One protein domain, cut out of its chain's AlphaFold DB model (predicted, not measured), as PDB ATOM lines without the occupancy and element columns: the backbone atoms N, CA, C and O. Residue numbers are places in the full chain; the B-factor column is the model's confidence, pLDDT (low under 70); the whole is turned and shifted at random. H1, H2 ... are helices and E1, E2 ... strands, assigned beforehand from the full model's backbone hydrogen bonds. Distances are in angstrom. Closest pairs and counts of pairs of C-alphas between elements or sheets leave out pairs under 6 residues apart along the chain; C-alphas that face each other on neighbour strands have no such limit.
ATOM      1  N   ASP A 748     -27.216 -27.848 -35.294       89.50
ATOM      2  CA  ASP A 748     -26.669 -29.208 -35.260       89.50
ATOM      3  C   ASP A 748     -25.198 -29.230 -35.685       89.50
ATOM      4  O   ASP A 748     -24.386 -29.930 -35.077       89.50
ATOM      5  N   ALA A 749     -24.840 -28.408 -36.674       90.25
ATOM      6  CA  ALA A 749     -23.462 -28.188 -37.091       90.25
ATOM      7  C   ALA A 749     -22.622 -27.577 -35.953       90.25
ATOM      8  O   ALA A 749     -21.532 -28.070 -35.652       90.25
ATOM      9  N   ALA A 750     -23.159 -26.566 -35.260       91.00
ATOM     10  CA  ALA A 750     -22.534 -25.991 -34.071       91.00
ATOM     11  C   ALA A 750     -22.370 -27.037 -32.958       91.00
ATOM     12  O   ALA A 750     -21.307 -27.127 -32.350       91.00
ATOM     13  N   ASN A 751     -23.381 -27.877 -32.718       90.94
ATOM     14  CA  ASN A 751     -23.342 -28.931 -31.703       90.94
ATOM     15  C   ASN A 751     -22.288 -30.009 -31.998       90.94
ATOM     16  O   ASN A 751     -21.598 -30.431 -31.068       90.94
ATOM     17  N   LEU A 752     -22.142 -30.420 -33.264       91.69
ATOM     18  CA  LEU A 752     -21.107 -31.357 -33.721       91.69
ATOM     19  C   LEU A 752     -19.695 -30.837 -33.397       91.69
ATOM     20  O   LEU A 752     -18.811 -31.616 -33.034       91.69
ATOM     21  N   LEU A 753     -19.482 -29.523 -33.492       91.81
ATOM     22  CA  LEU A 753     -18.213 -28.885 -33.146       91.81
ATOM     23  C   LEU A 753     -18.073 -28.653 -31.630       91.81
ATOM     24  O   LEU A 753     -17.072 -29.026 -31.030       91.81
ATOM     25  N   LEU A 754     -19.070 -28.055 -30.983       90.81
ATOM     26  CA  LEU A 754     -18.954 -27.568 -29.608       90.81
ATOM     27  C   LEU A 754     -19.033 -28.674 -28.558       90.81
ATOM     28  O   LEU A 754     -18.241 -28.661 -27.619       90.81
ATOM     29  N   LYS A 755     -19.960 -29.635 -28.682       89.00
ATOM     30  CA  LYS A 755     -20.181 -30.641 -27.626       89.00
ATOM     31  C   LYS A 755     -18.945 -31.525 -27.390       89.00
ATOM     32  O   LYS A 755     -18.551 -31.649 -26.227       89.00
ATOM     33  N   PRO A 756     -18.291 -32.095 -28.425       90.56
ATOM     34  CA  PRO A 756     -17.095 -32.906 -28.210       90.56
ATOM     35  C   PRO A 756     -15.879 -32.063 -27.800       90.56
ATOM     36  O   PRO A 756     -15.122 -32.495 -26.934       90.56
ATOM     37  N   LEU A 757     -15.701 -30.849 -28.343       90.81
ATOM     38  CA  LEU A 757     -14.623 -29.942 -27.914       90.81
ATOM     39  C   LEU A 757     -14.755 -29.545 -26.439       90.81
ATOM     40  O   LEU A 757     -13.779 -29.637 -25.695       90.81
ATOM     41  N   ALA A 758     -15.965 -29.190 -26.002       87.81
ATOM     42  CA  ALA A 758     -16.247 -28.886 -24.607       87.81
ATOM     43  C   ALA A 758     -15.937 -30.091 -23.707       87.81
ATOM     44  O   ALA A 758     -15.258 -29.936 -22.698       87.81
ATOM     45  N   ALA A 759     -16.331 -31.306 -24.110       88.19
ATOM     46  CA  ALA A 759     -16.013 -32.528 -23.369       88.19
ATOM     47  C   ALA A 759     -14.498 -32.731 -23.159       88.19
ATOM     48  O   ALA A 759     -14.087 -33.236 -22.116       88.19
ATOM     49  N   LEU A 760     -13.664 -32.304 -24.113       89.00
ATOM     50  CA  LEU A 760     -12.196 -32.330 -24.024       89.00
ATOM     51  C   LEU A 760     -11.590 -31.144 -23.244       89.00
ATOM     52  O   LEU A 760     -10.364 -31.046 -23.142       89.00
ATOM     53  N   GLY A 761     -12.414 -30.244 -22.700       87.56
ATOM     54  CA  GLY A 761     -11.979 -29.045 -21.978       87.56
ATOM     55  C   GLY A 761     -11.576 -27.868 -22.874       87.56
ATOM     56  O   GLY A 761     -10.886 -26.963 -22.406       87.56
ATOM     57  N   TYR A 762     -11.973 -27.869 -24.151       88.12
ATOM     58  CA  TYR A 762     -11.727 -26.755 -25.068       88.12
ATOM     59  C   TYR A 762     -12.919 -25.802 -25.123       88.12
ATOM     60  O   TYR A 762     -14.064 -26.230 -25.264       88.12
ATOM     61  N   GLN A 763     -12.639 -24.503 -25.053       87.31
ATOM     62  CA  GLN A 763     -13.631 -23.437 -25.195       87.31
ATOM     63  C   GLN A 763     -13.115 -22.383 -26.166       87.31
ATOM     64  O   GLN A 763     -11.914 -22.146 -26.237       87.31
ATOM     65  N   PHE A 764     -13.999 -21.744 -26.920       88.56
ATOM     66  CA  PHE A 764     -13.605 -20.620 -27.764       88.56
ATOM     67  C   PHE A 764     -13.492 -19.361 -26.907       88.56
ATOM     68  O   PHE A 764     -14.387 -19.086 -26.110       88.56
ATOM     69  N   LEU A 765     -12.393 -18.616 -27.058       86.38
ATOM     70  CA  LEU A 765     -12.245 -17.311 -26.402       86.38
ATOM     71  C   LEU A 765     -13.294 -16.320 -26.929       86.38
ATOM     72  O   LEU A 765     -13.884 -15.551 -26.179       86.38
ATOM     73  N   GLU A 766     -13.528 -16.404 -28.234       84.75
ATOM     74  CA  GLU A 766     -14.442 -15.587 -29.015       84.75
ATOM     75  C   GLU A 766     -15.537 -16.504 -29.588       84.75
ATOM     76  O   GLU A 766     -15.237 -17.332 -30.458       84.75
ATOM     77  N   PRO A 767     -16.799 -16.404 -29.130       80.69
ATOM     78  CA  PRO A 767     -17.897 -17.225 -29.647       80.69
ATOM     79  C   PRO A 767     -18.092 -17.092 -31.164       80.69
ATOM     80  O   PRO A 767     -18.540 -18.035 -31.817       80.69
ATOM     81  N   GLN A 768     -17.708 -15.947 -31.734       79.25
ATOM     82  CA  GLN A 768     -17.795 -15.669 -33.162       79.25
ATOM     83  C   GLN A 768     -16.901 -16.567 -34.035       79.25
ATOM     84  O   GLN A 768     -17.264 -16.866 -35.173       79.25
ATOM     85  N   LEU A 769     -15.802 -17.107 -33.490       85.12
ATOM     86  CA  LEU A 769     -14.920 -18.035 -34.216       85.12
ATOM     87  C   LEU A 769     -15.637 -19.324 -34.630       85.12
ATOM     88  O   LEU A 769     -15.261 -19.952 -35.618       85.12
ATOM     89  N   VAL A 770     -16.684 -19.716 -33.899       88.69
ATOM     90  CA  VAL A 770     -17.512 -20.872 -34.256       88.69
ATOM     91  C   VAL A 770     -18.197 -20.625 -35.594       88.69
ATOM     92  O   VAL A 770     -18.124 -21.482 -36.469       88.69
ATOM     93  N   HIS A 771     -18.807 -19.451 -35.786       85.31
ATOM     94  CA  HIS A 771     -19.480 -19.100 -37.038       85.31
ATOM     95  C   HIS A 771     -18.502 -19.120 -38.215       85.31
ATOM     96  O   HIS A 771     -18.810 -19.725 -39.240       85.31
ATOM     97  N   ARG A 772     -17.286 -18.596 -38.019       83.94
ATOM     98  CA  ARG A 772     -16.215 -18.629 -39.023       83.94
ATOM     99  C   ARG A 772     -15.839 -20.056 -39.440       83.94
ATOM    100  O   ARG A 772     -15.635 -20.323 -40.623       83.94
ATOM    101  N   ILE A 773     -15.766 -20.999 -38.495       88.38
ATOM    102  CA  ILE A 773     -15.490 -22.418 -38.797       88.38
ATOM    103  C   ILE A 773     -16.673 -23.072 -39.522       88.38
ATOM    104  O   ILE A 773     -16.467 -23.825 -40.475       88.38
ATOM    105  N   LEU A 774     -17.904 -22.814 -39.070       87.25
ATOM    106  CA  LEU A 774     -19.102 -23.397 -39.678       87.25
ATOM    107  C   LEU A 774     -19.254 -22.978 -41.139       87.25
ATOM    108  O   LEU A 774     -19.474 -23.843 -41.991       87.25
ATOM    109  N   GLY A 775     -19.060 -21.686 -41.402       79.31
ATOM    110  CA  GLY A 775     -19.076 -21.113 -42.737       79.31
ATOM    111  C   GLY A 775     -17.985 -21.681 -43.633       79.31
ATOM    112  O   GLY A 775     -18.262 -22.165 -44.730       79.31
ATOM    113  N   HIS A 776     -16.746 -21.737 -43.127       79.25
ATOM    114  CA  HIS A 776     -15.607 -22.304 -43.859       79.25
ATOM    115  C   HIS A 776     -15.838 -23.755 -44.310       79.25
ATOM    116  O   HIS A 776     -15.382 -24.167 -45.374       79.25
ATOM    117  N   CYS A 777     -16.568 -24.534 -43.512       81.94
ATOM    118  CA  CYS A 777     -16.910 -25.921 -43.819       81.94
ATOM    119  C   CYS A 777     -18.283 -26.084 -44.501       81.94
ATOM    120  O   CYS A 777     -18.765 -27.217 -44.609       81.94
ATOM    121  N   SER A 778     -18.934 -24.988 -44.907       78.94
ATOM    122  CA  SER A 778     -20.264 -24.948 -45.536       78.94
ATOM    123  C   SER A 778     -21.308 -25.813 -44.814       78.94
ATOM    124  O   SER A 778     -22.139 -26.467 -45.448       78.94
ATOM    125  N   TYR A 779     -21.228 -25.890 -43.478       83.44
ATOM    126  CA  TYR A 779     -22.093 -26.717 -42.619       83.44
ATOM    127  C   TYR A 779     -22.109 -28.223 -42.963       83.44
ATOM    128  O   TYR A 779     -22.987 -28.973 -42.518       83.44
ATOM    129  N   GLN A 780     -21.135 -28.708 -43.740       83.50
ATOM    130  CA  GLN A 780     -21.051 -30.113 -44.114       83.50
ATOM    131  C   GLN A 780     -20.427 -30.930 -42.973       83.50
ATOM    132  O   GLN A 780     -19.296 -30.649 -42.563       83.50
ATOM    133  N   PRO A 781     -21.100 -31.990 -42.479       87.12
ATOM    134  CA  PRO A 781     -20.616 -32.743 -41.324       87.12
ATOM    135  C   PRO A 781     -19.220 -33.336 -41.532       87.12
ATOM    136  O   PRO A 781     -18.417 -33.336 -40.604       87.12
ATOM    137  N   PHE A 782     -18.903 -33.820 -42.736       85.12
ATOM    138  CA  PHE A 782     -17.582 -34.380 -43.017       85.12
ATOM    139  C   PHE A 782     -16.466 -33.322 -42.964       85.12
ATOM    140  O   PHE A 782     -15.462 -33.543 -42.289       85.12
ATOM    141  N   LEU A 783     -16.660 -32.164 -43.604       85.69
ATOM    142  CA  LEU A 783     -15.679 -31.072 -43.594       85.69
ATOM    143  C   LEU A 783     -15.469 -30.532 -42.172       85.69
ATOM    144  O   LEU A 783     -14.333 -30.336 -41.742       85.69
ATOM    145  N   LEU A 784     -16.553 -30.400 -41.398       90.06
ATOM    146  CA  LEU A 784     -16.495 -30.021 -39.984       90.06
ATOM    147  C   LEU A 784     -15.689 -31.013 -39.145       90.06
ATOM    148  O   LEU A 784     -14.869 -30.591 -38.331       90.06
ATOM    149  N   GLN A 785     -15.874 -32.321 -39.349       90.62
ATOM    150  CA  GLN A 785     -15.086 -33.328 -38.636       90.62
ATOM    151  C   GLN A 785     -13.604 -33.276 -39.018       90.62
ATOM    152  O   GLN A 785     -12.762 -33.353 -38.127       90.62
ATOM    153  N   MET A 786     -13.264 -33.080 -40.296       89.00
ATOM    154  CA  MET A 786     -11.868 -32.919 -40.721       89.00
ATOM    155  C   MET A 786     -11.212 -31.692 -40.081       89.00
ATOM    156  O   MET A 786     -10.107 -31.786 -39.539       89.00
ATOM    157  N   PHE A 787     -11.913 -30.556 -40.098       92.00
ATOM    158  CA  PHE A 787     -11.436 -29.320 -39.491       92.00
ATOM    159  C   PHE A 787     -11.245 -29.483 -37.981       92.00
ATOM    160  O   PHE A 787     -10.165 -29.222 -37.451       92.00
ATOM    161  N   ALA A 788     -12.265 -29.988 -37.282       92.94
ATOM    162  CA  ALA A 788     -12.222 -30.198 -35.840       92.94
ATOM    163  C   ALA A 788     -11.159 -31.231 -35.435       92.94
ATOM    164  O   ALA A 788     -10.465 -31.047 -34.434       92.94
ATOM    165  N   HIS A 789     -10.950 -32.274 -36.245       92.12
ATOM    166  CA  HIS A 789      -9.863 -33.231 -36.052       92.12
ATOM    167  C   HIS A 789      -8.502 -32.531 -36.054       92.12
ATOM    168  O   HIS A 789      -7.686 -32.772 -35.158       92.12
ATOM    169  N   ARG A 790      -8.257 -31.647 -37.031       92.38
ATOM    170  CA  ARG A 790      -7.002 -30.895 -37.150       92.38
ATOM    171  C   ARG A 790      -6.848 -29.831 -36.061       92.38
ATOM    172  O   ARG A 790      -5.747 -29.640 -35.535       92.38
ATOM    173  N   LEU A 791      -7.949 -29.204 -35.657       93.38
ATOM    174  CA  LEU A 791      -7.990 -28.269 -34.538       93.38
ATOM    175  C   LEU A 791      -7.592 -28.951 -33.224       93.38
ATOM    176  O   LEU A 791      -6.699 -28.467 -32.534       93.38
ATOM    177  N   VAL A 792      -8.149 -30.127 -32.918       91.88
ATOM    178  CA  VAL A 792      -7.777 -30.903 -31.722       91.88
ATOM    179  C   VAL A 792      -6.296 -31.298 -31.742       91.88
ATOM    180  O   VAL A 792      -5.628 -31.202 -30.712       91.88
ATOM    181  N   GLN A 793      -5.743 -31.682 -32.899       90.44
ATOM    182  CA  GLN A 793      -4.303 -31.955 -33.024       90.44
ATOM    183  C   GLN A 793      -3.448 -30.719 -32.711       90.44
ATOM    184  O   GLN A 793      -2.461 -30.826 -31.981       90.44
ATOM    185  N   THR A 794      -3.844 -29.553 -33.224       90.19
ATOM    186  CA  THR A 794      -3.162 -28.275 -32.973       90.19
ATOM    187  C   THR A 794      -3.210 -27.916 -31.489       90.19
ATOM    188  O   THR A 794      -2.185 -27.589 -30.889       90.19
ATOM    189  N   MET A 795      -4.374 -28.076 -30.857       89.06
ATOM    190  CA  MET A 795      -4.537 -27.830 -29.425       89.06
ATOM    191  C   MET A 795      -3.733 -28.812 -28.565       89.06
ATOM    192  O   MET A 795      -3.136 -28.415 -27.566       89.06
ATOM    193  N   HIS A 796      -3.642 -30.081 -28.963       87.81
ATOM    194  CA  HIS A 796      -2.786 -31.056 -28.290       87.81
ATOM    195  C   HIS A 796      -1.290 -30.736 -28.423       87.81
ATOM    196  O   HIS A 796      -0.550 -30.911 -27.453       87.81
ATOM    197  N   ALA A 797      -0.838 -30.241 -29.580       86.44
ATOM    198  CA  ALA A 797       0.537 -29.774 -29.755       86.44
ATOM    199  C   ALA A 797       0.837 -28.581 -28.829       86.44
ATOM    200  O   ALA A 797       1.784 -28.634 -28.045       86.44
ATOM    201  N   LYS A 798      -0.051 -27.580 -28.799       85.00
ATOM    202  CA  LYS A 798       0.047 -26.418 -27.899       85.00
ATOM    203  C   LYS A 798       0.059 -26.822 -26.422       85.00
ATOM    204  O   LYS A 798       0.850 -26.307 -25.635       85.00
ATOM    205  N   ARG A 799      -0.778 -27.793 -26.036       81.31
ATOM    206  CA  ARG A 799      -0.815 -28.349 -24.672       81.31
ATOM    207  C   ARG A 799       0.521 -28.984 -24.277       81.31
ATOM    208  O   ARG A 799       0.945 -28.833 -23.130       81.31
ATOM    209  N   ARG A 800       1.194 -29.671 -25.207       80.81
ATOM    210  CA  ARG A 800       2.516 -30.277 -24.976       80.81
ATOM    211  C   ARG A 800       3.588 -29.221 -24.683       80.81
ATOM    212  O   ARG A 800       4.456 -29.472 -23.851       80.81
ATOM    213  N   GLU A 801       3.514 -28.068 -25.340       78.31
ATOM    214  CA  GLU A 801       4.490 -26.977 -25.217       78.31
ATOM    215  C   GLU A 801       4.247 -26.101 -23.980       78.31
ATOM    216  O   GLU A 801       5.171 -25.848 -23.210       78.31
ATOM    217  N   ALA A 802       3.002 -25.673 -23.754       67.38
ATOM    218  CA  ALA A 802       2.680 -24.652 -22.757       67.38
ATOM    219  C   ALA A 802       2.525 -25.178 -21.316       67.38
ATOM    220  O   ALA A 802       2.549 -24.376 -20.387       67.38
ATOM    221  N   LYS A 803       2.321 -26.495 -21.112       62.75
ATOM    222  CA  LYS A 803       2.039 -27.120 -19.794       62.75
ATOM    223  C   LYS A 803       1.059 -26.301 -18.919       62.75
ATOM    224  O   LYS A 803       1.268 -26.153 -17.717       62.75
ATOM    225  N   SER A 804       0.005 -25.753 -19.529       56.69
ATOM    226  CA  SER A 804      -0.994 -24.898 -18.865       56.69
ATOM    227  C   SER A 804      -2.225 -25.691 -18.395       56.69
ATOM    228  O   SER A 804      -2.354 -26.878 -18.693       56.69
ATOM    229  N   GLY A 805      -3.109 -25.051 -17.622       58.31
ATOM    230  CA  GLY A 805      -4.310 -25.647 -17.022       58.31
ATOM    231  C   GLY A 805      -5.276 -26.314 -18.025       58.31
ATOM    232  O   GLY A 805      -5.144 -26.135 -19.230       58.31
ATOM    233  N   PRO A 806      -6.255 -27.102 -17.543       57.25
ATOM    234  CA  PRO A 806      -7.071 -28.000 -18.368       57.25
ATOM    235  C   PRO A 806      -8.121 -27.317 -19.247       57.25
ATOM    236  O   PRO A 806      -8.562 -27.925 -20.221       57.25
ATOM    237  N   LEU A 807      -8.514 -26.083 -18.919       64.44
ATOM    238  CA  LEU A 807      -9.318 -25.240 -19.800       64.44
ATOM    239  C   LEU A 807      -8.379 -24.552 -20.778       64.44
ATOM    240  O   LEU A 807      -7.601 -23.675 -20.396       64.44
ATOM    241  N   HIS A 808      -8.451 -24.958 -22.039       76.31
ATOM    242  CA  HIS A 808      -7.710 -24.289 -23.092       76.31
ATOM    243  C   HIS A 808      -8.668 -23.489 -23.953       76.31
ATOM    244  O   HIS A 808      -9.597 -24.034 -24.554       76.31
ATOM    245  N   PHE A 809      -8.384 -22.196 -24.030       85.69
ATOM    246  CA  PHE A 809      -9.066 -21.314 -24.948       85.69
ATOM    247  C   PHE A 809      -8.492 -21.494 -26.352       85.69
ATOM    248  O   PHE A 809      -7.279 -21.406 -26.558       85.69
ATOM    249  N   ILE A 810      -9.377 -21.777 -27.300       88.94
ATOM    250  CA  ILE A 810      -9.101 -21.710 -28.728       88.94
ATOM    251  C   ILE A 810      -9.138 -20.226 -29.088       88.94
ATOM    252  O   ILE A 810     -10.188 -19.584 -28.978       88.94
ATOM    253  N   ALA A 811      -7.977 -19.689 -29.451       88.81
ATOM    254  CA  ALA A 811      -7.829 -18.305 -29.883       88.81
ATOM    255  C   ALA A 811      -7.956 -18.194 -31.409       88.81
ATOM    256  O   ALA A 811      -7.836 -19.193 -32.125       88.81
ATOM    257  N   ARG A 812      -8.136 -16.967 -31.909       85.44
ATOM    258  CA  ARG A 812      -8.200 -16.667 -33.349       85.44
ATOM    259  C   ARG A 812      -6.999 -17.238 -34.115       85.44
ATOM    260  O   ARG A 812      -7.197 -17.963 -35.086       85.44
ATOM    261  N   ASP A 813      -5.785 -17.052 -33.597       83.94
ATOM    262  CA  ASP A 813      -4.543 -17.587 -34.182       83.94
ATOM    263  C   ASP A 813      -4.550 -19.115 -34.356       83.94
ATOM    264  O   ASP A 813      -3.931 -19.649 -35.277       83.94
ATOM    265  N   ASP A 814      -5.222 -19.852 -33.463       88.62
ATOM    266  CA  ASP A 814      -5.291 -21.312 -33.551       88.62
ATOM    267  C   ASP A 814      -6.212 -21.748 -34.700       88.62
ATOM    268  O   ASP A 814      -5.887 -22.694 -35.419       88.62
ATOM    269  N   VAL A 815      -7.322 -21.032 -34.910       88.69
ATOM    270  CA  VAL A 815      -8.248 -21.257 -36.033       88.69
ATOM    271  C   VAL A 815      -7.590 -20.870 -37.356       88.69
ATOM    272  O   VAL A 815      -7.639 -21.651 -38.305       88.69
ATOM    273  N   GLU A 816      -6.917 -19.720 -37.410       83.94
ATOM    274  CA  GLU A 816      -6.213 -19.241 -38.607       83.94
ATOM    275  C   GLU A 816      -5.086 -20.188 -39.023       83.94
ATOM    276  O   GLU A 816      -4.952 -20.518 -40.204       83.94
ATOM    277  N   ARG A 817      -4.332 -20.728 -38.057       84.94
ATOM    278  CA  ARG A 817      -3.308 -21.746 -38.325       84.94
ATOM    279  C   ARG A 817      -3.903 -22.984 -38.995       84.94
ATOM    280  O   ARG A 817      -3.318 -23.478 -39.954       84.94
ATOM    281  N   VAL A 818      -5.056 -23.463 -38.524       88.19
ATOM    282  CA  VAL A 818      -5.744 -24.623 -39.119       88.19
ATOM    283  C   VAL A 818      -6.313 -24.283 -40.498       88.19
ATOM    284  O   VAL A 818      -6.144 -25.074 -41.421       88.19
ATOM    285  N   GLN A 819      -6.921 -23.106 -40.671       83.44
ATOM    286  CA  GLN A 819      -7.427 -22.643 -41.970       83.44
ATOM    287  C   GLN A 819      -6.315 -22.506 -43.015       83.44
ATOM    288  O   GLN A 819      -6.539 -22.811 -44.182       83.44
ATOM    289  N   SER A 820      -5.116 -22.082 -42.606       79.88
ATOM    290  CA  SER A 820      -3.945 -21.936 -43.484       79.88
ATOM    291  C   SER A 820      -3.217 -23.254 -43.808       79.88
ATOM    292  O   SER A 820      -2.244 -23.253 -44.566       79.88
ATOM    293  N   ASP A 821      -3.661 -24.385 -43.247       83.06
ATOM    294  CA  ASP A 821      -3.057 -25.692 -43.498       83.06
ATOM    295  C   ASP A 821      -3.357 -26.166 -44.931       83.06
ATOM    296  O   ASP A 821      -4.482 -26.536 -45.276       83.06
ATOM    297  N   LYS A 822      -2.316 -26.185 -45.772       80.62
ATOM    298  CA  LYS A 822      -2.417 -26.545 -47.193       80.62
ATOM    299  C   LYS A 822      -2.935 -27.964 -47.421       80.62
ATOM    300  O   LYS A 822      -3.604 -28.203 -48.424       80.62
ATOM    301  N   ASP A 823      -2.622 -28.914 -46.542       81.50
ATOM    302  CA  ASP A 823      -3.058 -30.302 -46.719       81.50
ATOM    303  C   ASP A 823      -4.541 -30.459 -46.364       81.50
ATOM    304  O   ASP A 823      -5.273 -31.185 -47.047       81.50
ATOM    305  N   LEU A 824      -5.010 -29.722 -45.348       82.88
ATOM    306  CA  LEU A 824      -6.433 -29.636 -45.023       82.88
ATOM    307  C   LEU A 824      -7.214 -28.973 -46.163       82.88
ATOM    308  O   LEU A 824      -8.192 -29.558 -46.622       82.88
ATOM    309  N   GLN A 825      -6.750 -27.823 -46.665       80.44
ATOM    310  CA  GLN A 825      -7.380 -27.124 -47.792       80.44
ATOM    311  C   GLN A 825      -7.508 -28.031 -49.018       80.44
ATOM    312  O   GLN A 825      -8.609 -28.222 -49.524       80.44
ATOM    313  N   ARG A 826      -6.417 -28.692 -49.440       81.56
ATOM    314  CA  ARG A 826      -6.464 -29.643 -50.565       81.56
ATOM    315  C   ARG A 826      -7.476 -30.761 -50.334       81.56
ATOM    316  O   ARG A 826      -8.166 -31.158 -51.268       81.56
ATOM    317  N   SER A 827      -7.566 -31.274 -49.108       79.75
ATOM    318  CA  SER A 827      -8.500 -32.352 -48.775       79.75
ATOM    319  C   SER A 827      -9.961 -31.892 -48.798       79.75
ATOM    320  O   SER A 827     -10.816 -32.628 -49.287       79.75
ATOM    321  N   ILE A 828     -10.240 -30.679 -48.308       77.94
ATOM    322  CA  ILE A 828     -11.568 -30.046 -48.347       77.94
ATOM    323  C   ILE A 828     -11.986 -29.787 -49.800       77.94
ATOM    324  O   ILE A 828     -13.036 -30.272 -50.226       77.94
ATOM    325  N   THR A 829     -11.135 -29.127 -50.591       78.50
ATOM    326  CA  THR A 829     -11.381 -28.834 -52.013       78.50
ATOM    327  C   THR A 829     -11.567 -30.115 -52.832       78.50
ATOM    328  O   THR A 829     -12.513 -30.227 -53.610       78.50
ATOM    329  N   ALA A 830     -10.738 -31.143 -52.614       80.25
ATOM    330  CA  ALA A 830     -10.905 -32.438 -53.277       80.25
ATOM    331  C   ALA A 830     -12.237 -33.111 -52.904       80.25
ATOM    332  O   ALA A 830     -12.935 -33.635 -53.772       80.25
ATOM    333  N   ALA A 831     -12.628 -33.073 -51.625       73.06
ATOM    334  CA  ALA A 831     -13.894 -33.642 -51.178       73.06
ATOM    335  C   ALA A 831     -15.114 -32.915 -51.770       73.06
ATOM    336  O   ALA A 831     -16.115 -33.578 -52.061       73.06
ATOM    337  N   PHE A 832     -15.013 -31.599 -51.975       77.44
ATOM    338  CA  PHE A 832     -16.024 -30.783 -52.642       77.44
ATOM    339  C   PHE A 832     -16.115 -31.103 -54.143       77.44
ATOM    340  O   PHE A 832     -17.193 -31.448 -54.632       77.44
ATOM    341  N   HIS A 833     -14.990 -31.127 -54.871       77.25
ATOM    342  CA  HIS A 833     -14.988 -31.495 -56.292       77.25
ATOM    343  C   HIS A 833     -15.445 -32.933 -56.546       77.25
ATOM    344  O   HIS A 833     -16.102 -33.179 -57.553       77.25
ATOM    345  N   ASP A 834     -15.175 -33.885 -55.650       73.81
ATOM    346  CA  ASP A 834     -15.739 -35.240 -55.740       73.81
ATOM    347  C   ASP A 834     -17.278 -35.237 -55.766       73.81
ATOM    348  O   ASP A 834     -17.891 -36.150 -56.323       73.81
ATOM    349  N   THR A 835     -17.906 -34.245 -55.129       71.69
ATOM    350  CA  THR A 835     -19.361 -34.061 -55.119       71.69
ATOM    351  C   THR A 835     -19.847 -33.407 -56.414       71.69
ATOM    352  O   THR A 835     -20.880 -33.808 -56.940       71.69
ATOM    353  N   LEU A 836     -19.088 -32.472 -56.990       73.88
ATOM    354  CA  LEU A 836     -19.425 -31.872 -58.288       73.88
ATOM    355  C   LEU A 836     -19.180 -32.823 -59.469       73.88
ATOM    356  O   LEU A 836     -19.955 -32.837 -60.419       73.88
ATOM    357  N   ARG A 837     -18.155 -33.681 -59.397       71.19
ATOM    358  CA  ARG A 837     -17.806 -34.678 -60.430       71.19
ATOM    359  C   ARG A 837     -18.799 -35.842 -60.539       71.19
ATOM    360  O   ARG A 837     -18.590 -36.743 -61.345       71.19
ATOM    361  N   LEU A 838     -19.870 -35.841 -59.743       65.31
ATOM    362  CA  LEU A 838     -20.961 -36.812 -59.850       65.31
ATOM    363  C   LEU A 838     -21.675 -36.749 -61.208       65.31
ATOM    364  O   LEU A 838     -22.102 -37.782 -61.727       65.31
ATOM    365  N   ASP A 839     -21.805 -35.540 -61.751       68.38
ATOM    366  CA  ASP A 839     -22.352 -35.252 -63.073       68.38
ATOM    367  C   ASP A 839     -21.607 -34.032 -63.632       68.38
ATOM    368  O   ASP A 839     -21.532 -32.990 -62.978       68.38
ATOM    369  N   SER A 840     -21.066 -34.148 -64.845       74.81
ATOM    370  CA  SER A 840     -20.350 -33.062 -65.525       74.81
ATOM    371  C   SER A 840     -21.179 -31.771 -65.618       74.81
ATOM    372  O   SER A 840     -20.608 -30.681 -65.656       74.81
ATOM    373  N   ARG A 841     -22.518 -31.873 -65.601       79.12
ATOM    374  CA  ARG A 841     -23.441 -30.729 -65.613       79.12
ATOM    375  C   ARG A 841     -23.475 -29.968 -64.292       79.12
ATOM    376  O   ARG A 841     -23.528 -28.748 -64.336       79.12
ATOM    377  N   TYR A 842     -23.376 -30.633 -63.135       81.75
ATOM    378  CA  TYR A 842     -23.267 -29.914 -61.854       81.75
ATOM    379  C   TYR A 842     -21.991 -29.086 -61.808       81.75
ATOM    380  O   TYR A 842     -22.009 -27.951 -61.346       81.75
ATOM    381  N   ASN A 843     -20.892 -29.654 -62.313       83.62
ATOM    382  CA  ASN A 843     -19.634 -28.934 -62.401       83.62
ATOM    383  C   ASN A 843     -19.760 -27.715 -63.330       83.62
ATOM    384  O   ASN A 843     -19.289 -26.639 -62.985       83.62
ATOM    385  N   MET A 844     -20.432 -27.851 -64.480       86.12
ATOM    386  CA  MET A 844     -20.661 -26.715 -65.379       86.12
ATOM    387  C   MET A 844     -21.523 -25.627 -64.730       86.12
ATOM    388  O   MET A 844     -21.093 -24.482 -64.672       86.12
ATOM    389  N   ILE A 845     -22.682 -25.984 -64.165       88.25
ATOM    390  CA  ILE A 845     -23.563 -25.019 -63.492       88.25
ATOM    391  C   ILE A 845     -22.809 -24.300 -62.364       88.25
ATOM    392  O   ILE A 845     -22.884 -23.081 -62.261       88.25
ATOM    393  N   ALA A 846     -22.045 -25.030 -61.543       88.44
ATOM    394  CA  ALA A 846     -21.271 -24.433 -60.455       88.44
ATOM    395  C   ALA A 846     -20.231 -23.427 -60.973       88.44
ATOM    396  O   ALA A 846     -20.124 -22.342 -60.413       88.44
ATOM    397  N   ASN A 847     -19.510 -23.762 -62.050       88.75
ATOM    398  CA  ASN A 847     -18.533 -22.861 -62.666       88.75
ATOM    399  C   ASN A 847     -19.193 -21.626 -63.299       88.75
ATOM    400  O   ASN A 847     -18.666 -20.535 -63.142       88.75
ATOM    401  N   VAL A 848     -20.358 -21.754 -63.948       90.25
ATOM    402  CA  VAL A 848     -21.077 -20.601 -64.530       90.25
ATOM    403  C   VAL A 848     -21.553 -19.638 -63.443       90.25
ATOM    404  O   VAL A 848     -21.322 -18.433 -63.541       90.25
ATOM    405  N   VAL A 849     -22.164 -20.151 -62.367       89.25
ATOM    406  CA  VAL A 849     -22.579 -19.294 -61.242       89.25
ATOM    407  C   VAL A 849     -21.352 -18.689 -60.545       89.25
ATOM    408  O   VAL A 849     -21.399 -17.529 -60.145       89.25
ATOM    409  N   ALA A 850     -20.240 -19.426 -60.430       86.56
ATOM    410  CA  ALA A 850     -18.986 -18.903 -59.882       86.56
ATOM    411  C   ALA A 850     -18.373 -17.793 -60.746       86.56
ATOM    412  O   ALA A 850     -17.972 -16.763 -60.211       86.56
ATOM    413  N   HIS A 851     -18.356 -17.964 -62.067       88.56
ATOM    414  CA  HIS A 851     -17.910 -16.947 -63.016       88.56
ATOM    415  C   HIS A 851     -18.754 -15.670 -62.884       88.56
ATOM    416  O   HIS A 851     -18.219 -14.575 -62.712       88.56
ATOM    417  N   HIS A 852     -20.084 -15.809 -62.845       86.25
ATOM    418  CA  HIS A 852     -20.984 -14.680 -62.608       86.25
ATOM    419  C   HIS A 852     -20.729 -14.005 -61.248       86.25
ATOM    420  O   HIS A 852     -20.685 -12.776 -61.159       86.25
ATOM    421  N   ALA A 853     -20.501 -14.798 -60.195       83.12
ATOM    422  CA  ALA A 853     -20.203 -14.301 -58.856       83.12
ATOM    423  C   ALA A 853     -18.874 -13.526 -58.780       83.12
ATOM    424  O   ALA A 853     -18.806 -12.515 -58.081       83.12
ATOM    425  N   HIS A 854     -17.837 -13.941 -59.515       80.12
ATOM    426  CA  HIS A 854     -16.559 -13.217 -59.583       80.12
ATOM    427  C   HIS A 854     -16.709 -11.829 -60.228       80.12
ATOM    428  O   HIS A 854     -16.117 -10.859 -59.752       80.12
ATOM    429  N   HIS A 855     -17.549 -11.694 -61.260       78.25
ATOM    430  CA  HIS A 855     -17.762 -10.413 -61.948       78.25
ATOM    431  C   HIS A 855     -18.739  -9.472 -61.228       78.25
ATOM    432  O   HIS A 855     -18.502  -8.259 -61.156       78.25
ATOM    433  N   HIS A 856     -19.835 -10.013 -60.694       74.12
ATOM    434  CA  HIS A 856     -20.962  -9.229 -60.181       74.12
ATOM    435  C   HIS A 856     -21.109  -9.272 -58.649       74.12
ATOM    436  O   HIS A 856     -21.932  -8.543 -58.090       74.12
ATOM    437  N   GLY A 857     -20.279 -10.059 -57.961       66.31
ATOM    438  CA  GLY A 857     -20.355 -10.312 -56.522       66.31
ATOM    439  C   GLY A 857     -21.172 -11.564 -56.197       66.31
ATOM    440  O   GLY A 857     -21.945 -12.054 -57.013       66.31
ATOM    441  N   ILE A 858     -21.024 -12.098 -54.984       67.25
ATOM    442  CA  ILE A 858     -21.559 -13.429 -54.672       67.25
ATOM    443  C   ILE A 858     -23.083 -13.524 -54.597       67.25
ATOM    444  O   ILE A 858     -23.659 -14.558 -54.933       67.25
ATOM    445  N   ASP A 859     -23.736 -12.432 -54.208       62.19
ATOM    446  CA  ASP A 859     -25.193 -12.326 -54.212       62.19
ATOM    447  C   ASP A 859     -25.757 -12.073 -55.613       62.19
ATOM    448  O   ASP A 859     -26.966 -11.880 -55.753       62.19
ATOM    449  N   ALA A 860     -24.908 -11.994 -56.645       70.69
ATOM    450  CA  ALA A 860     -25.362 -11.742 -57.997       70.69
ATOM    451  C   ALA A 860     -26.180 -12.932 -58.492       70.69
ATOM    452  O   ALA A 860     -25.715 -14.070 -58.577       70.69
ATOM    453  N   ARG A 861     -27.439 -12.636 -58.798       78.50
ATOM    454  CA  ARG A 861     -28.470 -13.631 -59.065       78.50
ATOM    455  C   ARG A 861     -28.560 -13.864 -60.553       78.50
ATOM    456  O   ARG A 861     -28.572 -12.908 -61.320       78.50
ATOM    457  N   MET A 862     -28.715 -15.124 -60.924       81.50
ATOM    458  CA  MET A 862     -29.081 -15.501 -62.280       81.50
ATOM    459  C   MET A 862     -30.469 -16.117 -62.256       81.50
ATOM    460  O   MET A 862     -30.770 -16.989 -61.432       81.50
ATOM    461  N   THR A 863     -31.343 -15.664 -63.144       82.50
ATOM    462  CA  THR A 863     -32.633 -16.321 -63.339       82.50
ATOM    463  C   THR A 863     -32.433 -17.712 -63.940       82.50
ATOM    464  O   THR A 863     -31.381 -18.065 -64.470       82.50
ATOM    465  N   HIS A 864     -33.481 -18.531 -63.876       76.94
ATOM    466  CA  HIS A 864     -33.468 -19.867 -64.471       76.94
ATOM    467  C   HIS A 864     -33.151 -19.866 -65.973       76.94
ATOM    468  O   HIS A 864     -32.529 -20.811 -66.452       76.94
ATOM    469  N   ALA A 865     -33.624 -18.848 -66.701       76.38
ATOM    470  CA  ALA A 865     -33.417 -18.721 -68.140       76.38
ATOM    471  C   ALA A 865     -31.969 -18.316 -68.434       76.38
ATOM    472  O   ALA A 865     -31.266 -19.061 -69.104       76.38
ATOM    473  N   GLU A 866     -31.493 -17.235 -67.810       85.25
ATOM    474  CA  GLU A 866     -30.118 -16.744 -67.978       85.25
ATOM    475  C   GLU A 866     -29.081 -17.819 -67.640       85.25
ATOM    476  O   GLU A 866     -28.157 -18.059 -68.410       85.25
ATOM    477  N   LEU A 867     -29.256 -18.531 -66.520       87.69
ATOM    478  CA  LEU A 867     -28.314 -19.573 -66.116       87.69
ATOM    479  C   LEU A 867     -28.287 -20.750 -67.103       87.69
ATOM    480  O   LEU A 867     -27.229 -21.334 -67.338       87.69
ATOM    481  N   ARG A 868     -29.437 -21.111 -67.681       83.44
ATOM    482  CA  ARG A 868     -29.518 -22.163 -68.702       83.44
ATOM    483  C   ARG A 868     -28.858 -21.717 -70.000       83.44
ATOM    484  O   ARG A 868     -28.136 -22.518 -70.596       83.44
ATOM    485  N   ASP A 869     -29.108 -20.488 -70.424       83.38
ATOM    486  CA  ASP A 869     -28.572 -19.936 -71.666       83.38
ATOM    487  C   ASP A 869     -27.046 -19.844 -71.587       83.38
ATOM    488  O   ASP A 869     -26.361 -20.357 -72.470       83.38
ATOM    489  N   GLU A 870     -26.504 -19.357 -70.467       85.81
ATOM    490  CA  GLU A 870     -25.062 -19.344 -70.192       85.81
ATOM    491  C   GLU A 870     -24.467 -20.760 -70.133       85.81
ATOM    492  O   GLU A 870     -23.462 -21.052 -70.782       85.81
ATOM    493  N   CYS A 871     -25.106 -21.707 -69.433       87.25
ATOM    494  CA  CYS A 871     -24.647 -23.104 -69.437       87.25
ATOM    495  C   CYS A 871     -24.654 -23.718 -70.848       87.25
ATOM    496  O   CYS A 871     -23.788 -24.531 -71.172       87.25
ATOM    497  N   THR A 872     -25.622 -23.338 -71.687       83.31
ATOM    498  CA  THR A 872     -25.739 -23.799 -73.078       83.31
ATOM    499  C   THR A 872     -24.702 -23.131 -73.978       83.31
ATOM    500  O   THR A 872     -24.194 -23.781 -74.890       83.31
ATOM    501  N   TYR A 873     -24.347 -21.875 -73.704       84.06
ATOM    502  CA  TYR A 873     -23.268 -21.158 -74.375       84.06
ATOM    503  C   TYR A 873     -21.917 -21.844 -74.135       84.06
ATOM    504  O   TYR A 873     -21.230 -22.199 -75.092       84.06
ATOM    505  N   TRP A 874     -21.580 -22.122 -72.870       81.44
ATOM    506  CA  TRP A 874     -20.322 -22.787 -72.507       81.44
ATOM    507  C   TRP A 874     -20.298 -24.275 -72.872       81.44
ATOM    508  O   TRP A 874     -19.256 -24.797 -73.259       81.44
ATOM    509  N   TRP A 875     -21.428 -24.987 -72.765       82.88
ATOM    510  CA  TRP A 875     -21.519 -26.408 -73.117       82.88
ATOM    511  C   TRP A 875     -22.849 -26.790 -73.767       82.88
ATOM    512  O   TRP A 875     -23.724 -27.402 -73.147       82.88
ATOM    513  N   ALA A 876     -22.974 -26.516 -75.063       73.56
ATOM    514  CA  ALA A 876     -24.201 -26.817 -75.795       73.56
ATOM    515  C   ALA A 876     -24.585 -28.309 -75.735       73.56
ATOM    516  O   ALA A 876     -25.741 -28.629 -75.480       73.56
ATOM    517  N   GLU A 877     -23.632 -29.231 -75.897       67.44
ATOM    518  CA  GLU A 877     -23.898 -30.682 -75.893       67.44
ATOM    519  C   GLU A 877     -24.456 -31.191 -74.548       67.44
ATOM    520  O   GLU A 877     -25.268 -32.111 -74.519       67.44
ATOM    521  N   GLY A 878     -24.078 -30.572 -73.423       67.38
ATOM    522  CA  GLY A 878     -24.547 -30.978 -72.096       67.38
ATOM    523  C   GLY A 878     -25.943 -30.468 -71.721       67.38
ATOM    524  O   GLY A 878     -26.601 -31.087 -70.877       67.38
ATOM    525  N   PHE A 879     -26.392 -29.355 -72.319       73.56
ATOM    526  CA  PHE A 879     -27.596 -28.626 -71.891       73.56
ATOM    527  C   PHE A 879     -28.659 -28.400 -72.977       73.56
ATOM    528  O   PHE A 879     -29.802 -28.110 -72.625       73.56
ATOM    529  N   ARG A 880     -28.347 -28.589 -74.269       65.12
ATOM    530  CA  ARG A 880     -29.282 -28.319 -75.381       65.12
ATOM    531  C   ARG A 880     -30.563 -29.158 -75.320       65.12
ATOM    532  O   ARG A 880     -31.638 -28.636 -75.605       65.12
ATOM    533  N   ASP A 881     -30.462 -30.413 -74.889       57.12
ATOM    534  CA  ASP A 881     -31.609 -31.332 -74.795       57.12
ATOM    535  C   ASP A 881     -32.398 -31.201 -73.479       57.12
ATOM    536  O   ASP A 881     -33.443 -31.840 -73.313       57.12
ATOM    537  N   LEU A 882     -31.919 -30.379 -72.534       61.41
ATOM    538  CA  LEU A 882     -32.574 -30.175 -71.245       61.41
ATOM    539  C   LEU A 882     -33.675 -29.119 -71.352       61.41
ATOM    540  O   LEU A 882     -33.429 -27.956 -71.677       61.41
ATOM    541  N   ASP A 883     -34.894 -29.528 -71.022       56.22
ATOM    542  CA  ASP A 883     -36.056 -28.642 -70.890       56.22
ATOM    543  C   ASP A 883     -35.945 -27.765 -69.618       56.22
ATOM    544  O   ASP A 883     -35.275 -28.191 -68.667       56.22
ATOM    545  N   PRO A 884     -36.607 -26.589 -69.511       60.22
ATOM    546  CA  PRO A 884     -36.519 -25.723 -68.328       60.22
ATOM    547  C   PRO A 884     -36.807 -26.436 -67.004       60.22
ATOM    548  O   PRO A 884     -36.152 -26.168 -65.998       60.22
ATOM    549  N   ASP A 885     -37.751 -27.378 -66.990       53.53
ATOM    550  CA  ASP A 885     -38.096 -28.119 -65.776       53.53
ATOM    551  C   ASP A 885     -37.088 -29.224 -65.446       53.53
ATOM    552  O   ASP A 885     -36.815 -29.485 -64.271       53.53
ATOM    553  N   GLN A 886     -36.462 -29.824 -66.462       58.31
ATOM    554  CA  GLN A 886     -35.339 -30.733 -66.242       58.31
ATOM    555  C   GLN A 886     -34.144 -29.964 -65.683       58.31
ATOM    556  O   GLN A 886     -33.521 -30.434 -64.738       58.31
ATOM    557  N   PHE A 887     -33.869 -28.765 -66.205       72.69
ATOM    558  CA  PHE A 887     -32.825 -27.879 -65.697       72.69
ATOM    559  C   PHE A 887     -33.083 -27.454 -64.242       72.69
ATOM    560  O   PHE A 887     -32.201 -27.585 -63.398       72.69
ATOM    561  N   ARG A 888     -34.322 -27.064 -63.904       68.06
ATOM    562  CA  ARG A 888     -34.754 -26.776 -62.520       68.06
ATOM    563  C   ARG A 888     -34.496 -27.922 -61.550       68.06
ATOM    564  O   ARG A 888     -34.143 -27.672 -60.396       68.06
ATOM    565  N   ALA A 889     -34.658 -29.166 -62.001       63.34
ATOM    566  CA  ALA A 889     -34.340 -30.325 -61.178       63.34
ATOM    567  C   ALA A 889     -32.843 -30.369 -60.820       63.34
ATOM    568  O   ALA A 889     -32.532 -30.592 -59.653       63.34
ATOM    569  N   TYR A 890     -31.927 -30.058 -61.753       73.75
ATOM    570  CA  TYR A 890     -30.491 -29.941 -61.432       73.75
ATOM    571  C   TYR A 890     -30.224 -28.839 -60.404       73.75
ATOM    572  O   TYR A 890     -29.431 -29.048 -59.493       73.75
ATOM    573  N   LEU A 891     -30.893 -27.688 -60.515       77.06
ATOM    574  CA  LEU A 891     -30.693 -26.574 -59.579       77.06
ATOM    575  C   LEU A 891     -31.174 -26.922 -58.164       77.06
ATOM    576  O   LEU A 891     -30.440 -26.735 -57.199       77.06
ATOM    577  N   THR A 892     -32.356 -27.535 -58.055       71.25
ATOM    578  CA  THR A 892     -32.901 -28.030 -56.775       71.25
ATOM    579  C   THR A 892     -32.009 -29.124 -56.172       71.25
ATOM    580  O   THR A 892     -31.843 -29.235 -54.960       71.25
ATOM    581  N   GLU A 893     -31.392 -29.958 -57.009       72.62
ATOM    582  CA  GLU A 893     -30.426 -30.950 -56.541       72.62
ATOM    583  C   GLU A 893     -29.137 -30.290 -56.037       72.62
ATOM    584  O   GLU A 893     -28.627 -30.686 -54.990       72.62
ATOM    585  N   MET A 894     -28.638 -29.256 -56.719       78.25
ATOM    586  CA  MET A 894     -27.466 -28.485 -56.288       78.25
ATOM    587  C   MET A 894     -27.711 -27.660 -55.017       78.25
ATOM    588  O   MET A 894     -26.777 -27.462 -54.234       78.25
ATOM    589  N   GLU A 895     -28.954 -27.251 -54.764       76.69
ATOM    590  CA  GLU A 895     -29.403 -26.745 -53.462       76.69
ATOM    591  C   GLU A 895     -29.261 -27.820 -52.379       76.69
ATOM    592  O   GLU A 895     -28.625 -27.600 -51.345       76.69
ATOM    593  N   GLY A 896     -29.760 -29.032 -52.652       69.81
ATOM    594  CA  GLY A 896     -29.615 -30.188 -51.764       69.81
ATOM    595  C   GLY A 896     -28.156 -30.597 -51.514       69.81
ATOM    596  O   GLY A 896     -27.836 -31.114 -50.443       69.81
ATOM    597  N   LEU A 897     -27.251 -30.333 -52.461       71.62
ATOM    598  CA  LEU A 897     -25.801 -30.507 -52.297       71.62
ATOM    599  C   LEU A 897     -25.155 -29.422 -51.418       71.62
ATOM    600  O   LEU A 897     -24.010 -29.589 -50.990       71.62
ATOM    601  N   GLY A 898     -25.870 -28.333 -51.136       72.75
ATOM    602  CA  GLY A 898     -25.354 -27.172 -50.419       72.75
ATOM    603  C   GLY A 898     -24.417 -26.300 -51.253       72.75
ATOM    604  O   GLY A 898     -23.583 -25.613 -50.672       72.75
ATOM    605  N   VAL A 899     -24.518 -26.356 -52.586       79.62
ATOM    606  CA  VAL A 899     -23.695 -25.553 -53.507       79.62
ATOM    607  C   VAL A 899     -24.422 -24.267 -53.895       79.62
ATOM    608  O   VAL A 899     -23.840 -23.188 -53.824       79.62
ATOM    609  N   LEU A 900     -25.698 -24.383 -54.275       82.25
ATOM    610  CA  LEU A 900     -26.546 -23.251 -54.651       82.25
ATOM    611  C   LEU A 900     -27.562 -22.933 -53.554       82.25
ATOM    612  O   LEU A 900     -27.880 -23.790 -52.727       82.25
ATOM    613  N   ALA A 901     -28.081 -21.712 -53.577       75.44
ATOM    614  CA  ALA A 901     -29.244 -21.302 -52.805       75.44
ATOM    615  C   ALA A 901     -30.241 -20.573 -53.727       75.44
ATOM    616  O   ALA A 901     -29.814 -19.787 -54.585       75.44
ATOM    617  N   PRO A 902     -31.549 -20.858 -53.602       74.06
ATOM    618  CA  PRO A 902     -32.581 -20.076 -54.256       74.06
ATOM    619  C   PRO A 902     -32.866 -18.792 -53.466       74.06
ATOM    620  O   PRO A 902     -32.672 -18.720 -52.255       74.06
ATOM    621  N   ASP A 903     -33.389 -17.795 -54.166       67.00
ATOM    622  CA  ASP A 903     -34.001 -16.602 -53.567       67.00
ATOM    623  C   ASP A 903     -35.193 -16.986 -52.653       67.00
ATOM    624  O   ASP A 903     -35.896 -17.943 -52.996       67.00
ATOM    625  N   PRO A 904     -35.516 -16.238 -51.575       56.19
ATOM    626  CA  PRO A 904     -36.798 -16.359 -50.870       56.19
ATOM    627  C   PRO A 904     -38.031 -16.408 -51.790       56.19
ATOM    628  O   PRO A 904     -38.966 -17.167 -51.545       56.19
ATOM    629  N   ASP A 905     -37.998 -15.665 -52.902       56.94
ATOM    630  CA  ASP A 905     -39.058 -15.660 -53.921       56.94
ATOM    631  C   ASP A 905     -38.890 -16.752 -55.006       56.94
ATOM    632  O   ASP A 905     -39.697 -16.842 -55.936       56.94
ATOM    633  N   TYR A 906     -37.833 -17.570 -54.931       60.97
ATOM    634  CA  TYR A 906     -37.442 -18.624 -55.883       60.97
ATOM    635  C   TYR A 906     -37.282 -18.159 -57.347       60.97
ATOM    636  O   TYR A 906     -37.430 -18.946 -58.289       60.97
ATOM    637  N   ARG A 907     -36.982 -16.874 -57.579       62.72
ATOM    638  CA  ARG A 907     -36.869 -16.293 -58.933       62.72
ATOM    639  C   ARG A 907     -35.465 -16.364 -59.531       62.72
ATOM    640  O   ARG A 907     -35.344 -16.438 -60.756       62.72
ATOM    641  N   GLY A 908     -34.435 -16.406 -58.693       76.69
ATOM    642  CA  GLY A 908     -33.036 -16.497 -59.106       76.69
ATOM    643  C   GLY A 908     -32.221 -17.441 -58.226       76.69
ATOM    644  O   GLY A 908     -32.661 -17.836 -57.146       76.69
ATOM    645  N   TRP A 909     -31.039 -17.789 -58.725       81.19
ATOM    646  CA  TRP A 909     -30.075 -18.684 -58.094       81.19
ATOM    647  C   TRP A 909     -28.742 -17.977 -57.905       81.19
ATOM    648  O   TRP A 909     -28.322 -17.187 -58.755       81.19
ATOM    649  N   HIS A 910     -28.073 -18.299 -56.806       83.44
ATOM    650  CA  HIS A 910     -26.716 -17.854 -56.516       83.44
ATOM    651  C   HIS A 910     -25.949 -18.948 -55.761       83.44
ATOM    652  O   HIS A 910     -26.518 -19.969 -55.352       83.44
ATOM    653  N   LEU A 911     -24.639 -18.760 -55.589       81.88
ATOM    654  CA  LEU A 911     -23.841 -19.640 -54.737       81.88
ATOM    655  C   LEU A 911     -24.269 -19.482 -53.280       81.88
ATOM    656  O   LEU A 911     -24.515 -18.373 -52.813       81.88
ATOM    657  N   ARG A 912     -24.310 -20.594 -52.544       75.75
ATOM    658  CA  ARG A 912     -24.743 -20.598 -51.142       75.75
ATOM    659  C   ARG A 912     -23.868 -19.718 -50.245       75.75
ATOM    660  O   ARG A 912     -24.387 -19.095 -49.327       75.75
ATOM    661  N   SER A 913     -22.554 -19.723 -50.461       71.50
ATOM    662  CA  SER A 913     -21.605 -18.970 -49.637       71.50
ATOM    663  C   SER A 913     -20.301 -18.675 -50.375       71.50
ATOM    664  O   SER A 913     -19.943 -19.348 -51.345       71.50
ATOM    665  N   ALA A 914     -19.544 -17.702 -49.867       69.06
ATOM    666  CA  ALA A 914     -18.225 -17.330 -50.389       69.06
ATOM    667  C   ALA A 914     -17.175 -18.426 -50.218       69.06
ATOM    668  O   ALA A 914     -16.274 -18.565 -51.043       69.06
ATOM    669  N   ASN A 915     -17.361 -19.300 -49.230       71.75
ATOM    670  CA  ASN A 915     -16.555 -20.507 -49.110       71.75
ATOM    671  C   ASN A 915     -16.826 -21.488 -50.260       71.75
ATOM    672  O   ASN A 915     -15.883 -22.096 -50.759       71.75
ATOM    673  N   ALA A 916     -18.070 -21.604 -50.745       75.75
ATOM    674  CA  ALA A 916     -18.358 -22.407 -51.935       75.75
ATOM    675  C   ALA A 916     -17.658 -21.839 -53.183       75.75
ATOM    676  O   ALA A 916     -17.072 -22.611 -53.936       75.75
ATOM    677  N   LEU A 917     -17.642 -20.510 -53.357       78.62
ATOM    678  CA  LEU A 917     -16.896 -19.846 -54.436       78.62
ATOM    679  C   LEU A 917     -15.391 -20.159 -54.351       78.62
ATOM    680  O   LEU A 917     -14.804 -20.636 -55.320       78.62
ATOM    681  N   SER A 918     -14.792 -20.003 -53.166       74.75
ATOM    682  CA  SER A 918     -13.378 -20.322 -52.932       74.75
ATOM    683  C   SER A 918     -13.039 -21.803 -53.163       74.75
ATOM    684  O   SER A 918     -11.923 -22.106 -53.583       74.75
ATOM    685  N   MET A 919     -13.966 -22.730 -52.889       77.50
ATOM    686  CA  MET A 919     -13.763 -24.163 -53.134       77.50
ATOM    687  C   MET A 919     -13.875 -24.550 -54.612       77.50
ATOM    688  O   MET A 919     -13.314 -25.578 -54.986       77.50
ATOM    689  N   ILE A 920     -14.600 -23.782 -55.434       82.69
ATOM    690  CA  ILE A 920     -14.722 -24.031 -56.880       82.69
ATOM    691  C   ILE A 920     -13.417 -23.657 -57.594       82.69
ATOM    692  O   ILE A 920     -12.928 -24.449 -58.402       82.69
ATOM    693  N   GLY A 921     -12.847 -22.496 -57.267       80.06
ATOM    694  CA  GLY A 921     -11.568 -22.040 -57.810       80.06
ATOM    695  C   GLY A 921     -11.476 -20.523 -57.965       80.06
ATOM    696  O   GLY A 921     -12.445 -19.791 -57.744       80.06
ATOM    697  N   THR A 922     -10.287 -20.058 -58.348       80.31
ATOM    698  CA  THR A 922     -10.063 -18.668 -58.781       80.31
ATOM    699  C   THR A 922     -10.767 -18.389 -60.111       80.31
ATOM    700  O   THR A 922     -11.216 -19.329 -60.769       80.31
ATOM    701  N   LEU A 923     -10.866 -17.121 -60.526       80.31
ATOM    702  CA  LEU A 923     -11.442 -16.791 -61.833       80.31
ATOM    703  C   LEU A 923     -10.689 -17.512 -62.965       80.31
ATOM    704  O   LEU A 923     -11.319 -18.142 -63.803       80.31
ATOM    705  N   GLU A 924      -9.353 -17.552 -62.906       78.12
ATOM    706  CA  GLU A 924      -8.523 -18.283 -63.879       78.12
ATOM    707  C   GLU A 924      -8.802 -19.796 -63.888       78.12
ATOM    708  O   GLU A 924      -8.848 -20.415 -64.952       78.12
ATOM    709  N   ASP A 925      -9.003 -20.411 -62.715       82.00
ATOM    710  CA  ASP A 925      -9.349 -21.835 -62.625       82.00
ATOM    711  C   ASP A 925     -10.739 -22.115 -63.209       82.00
ATOM    712  O   ASP A 925     -10.942 -23.147 -63.856       82.00
ATOM    713  N   VAL A 926     -11.697 -21.218 -62.952       85.50
ATOM    714  CA  VAL A 926     -13.069 -21.302 -63.463       85.50
ATOM    715  C   VAL A 926     -13.068 -21.145 -64.980       85.50
ATOM    716  O   VAL A 926     -13.624 -22.007 -65.654       85.50
ATOM    717  N   ASP A 927     -12.375 -20.143 -65.521       85.44
ATOM    718  CA  ASP A 927     -12.238 -19.919 -66.965       85.44
ATOM    719  C   ASP A 927     -11.602 -21.129 -67.649       85.44
ATOM    720  O   ASP A 927     -12.174 -21.698 -68.579       85.44
ATOM    721  N   ALA A 928     -10.481 -21.625 -67.118       84.19
ATOM    722  CA  ALA A 928      -9.833 -22.820 -67.644       84.19
ATOM    723  C   ALA A 928     -10.757 -24.053 -67.593       84.19
ATOM    724  O   ALA A 928     -10.711 -24.913 -68.477       84.19
ATOM    725  N   GLN A 929     -11.606 -24.175 -66.566       81.00
ATOM    726  CA  GLN A 929     -12.600 -25.244 -66.494       81.00
ATOM    727  C   GLN A 929     -13.742 -25.050 -67.492       81.00
ATOM    728  O   GLN A 929     -14.168 -26.048 -68.084       81.00
ATOM    729  N   LEU A 930     -14.244 -23.829 -67.667       84.69
ATOM    730  CA  LEU A 930     -15.290 -23.496 -68.632       84.69
ATOM    731  C   LEU A 930     -14.804 -23.764 -70.061       84.69
ATOM    732  O   LEU A 930     -15.517 -24.435 -70.800       84.69
ATOM    733  N   GLU A 931     -13.569 -23.379 -70.399       80.62
ATOM    734  CA  GLU A 931     -12.930 -23.607 -71.705       80.62
ATOM    735  C   GLU A 931     -12.631 -25.089 -71.994       80.62
ATOM    736  O   GLU A 931     -12.719 -25.548 -73.136       80.62
ATOM    737  N   ASN A 932     -12.300 -25.884 -70.970       73.81
ATOM    738  CA  ASN A 932     -11.961 -27.306 -71.112       73.81
ATOM    739  C   ASN A 932     -13.211 -28.212 -71.207       73.81
ATOM    740  O   ASN A 932     -13.332 -29.249 -70.541       73.81
ATOM    741  N   THR A 933     -14.193 -27.791 -72.003       57.25
ATOM    742  CA  THR A 933     -15.483 -28.469 -72.172       57.25
ATOM    743  C   THR A 933     -15.416 -29.653 -73.129       57.25
ATOM    744  O   THR A 933     -16.099 -30.655 -72.930       57.25
TER     745      THR A 933
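This is residues 748 to 933 of the 1258 residues of an uncharacterized protein of Streptomyces sp. ADI95-17 (UniProt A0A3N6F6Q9). Two lobes sit end to end and are bridged by the helix H5: H1 to H4 with the short strand pair E1 and E2 make one, and H6 to H11 with the hairpin E3 and E4 make the other. H1 and H4 pack on the long H3 in the first lobe, while H7, H10, H11 and E4 pack round H6 in the second. The 186 printed residues, mostly helix in class, have eleven named helices and four named strands, in the order H1 E1 H2 H3 E2 H4 H5 H6 H7 H8 H9 E3 E4 H10 H11. The whole is elongated, spanning 64 by 33 by 27 A, and only just compact, close to loose, with a radius of gyration of the C-alphas of 19.3 A.

H1, residues 748 to 759, touches H3, residues 781 to 802, the same way at a shallow tilt of 24 degrees, closest at the C-alphas of Leu 753 and Ala 788, 6.7 A. E1, residues 762 to 764, and E2, residues 808 to 810, are parallel, with N 810 and O 763 within hydrogen-bond range at 2.8 A. With H2, residues 768 to 776, and H3 between them they form a strand-helix-strand unit, two parallel neighbours joined through helices, with a left-handed crossover. H4, residues 812 to 819, touches H3 at a steep tilt of 54 degrees, closest at the C-alphas of Leu 791 and Val 818, 6.3 A. H5, residues 822 to 836, touches H3 with residues 824 to 828 alone, opposite ways at a shallow tilt of 8 degrees, closest at the C-alphas of Ile 828 and Leu 783, 6.4 A. H6, residues 840 to 856, is the hub, touching four helices; it only just touches H5, and only at the corner, with 3 pairs of C-alphas within 8 A. H7, residues 864 to 874, is about perpendicular to H6 at 75 degrees and touches it, closest at the C-alphas of Cys 871 and Ile 845, 6.3 A. H8, residues 876 to 879, and H9, residues 884 to 896, both touch H7. E3, residues 900 to 902, and E4, residues 908 to 911, form an antiparallel hairpin, with N 901 and O 910 at 2.9 A. H10, residues 914 to 920, touches H5, closest at the C-alphas of Met 919 and Thr 829, 5.4 A. H11, residues 923 to 931, touches H6, closest at the C-alphas of Val 926 and Asn 847, 5.7 A. Every O i to N i+4 pair is within hydrogen-bond range in H2, H3, H4, H6, H7, H9, H10 and H11, against 6 of 8 in H1 and 10 of 11 in H5; H8 is too short for such a pair.

H1 begins at C-alpha 748 (-26.669, -29.208, -35.260). From first to last C-alpha H3 measures 30.9 A, H5 21.0 A and H6 24.4 A. H11 ends at C-alpha 931 (-12.930, -23.607, -71.705).

The C-alphas farthest apart, those of Lys 803 and Asp 881, are 64.6 A apart. The printed part has no cut, and no link is long. The mean pLDDT of the printed part is 79.5, with 30 residues under 70, among them 802 to 807 and 880 to 886.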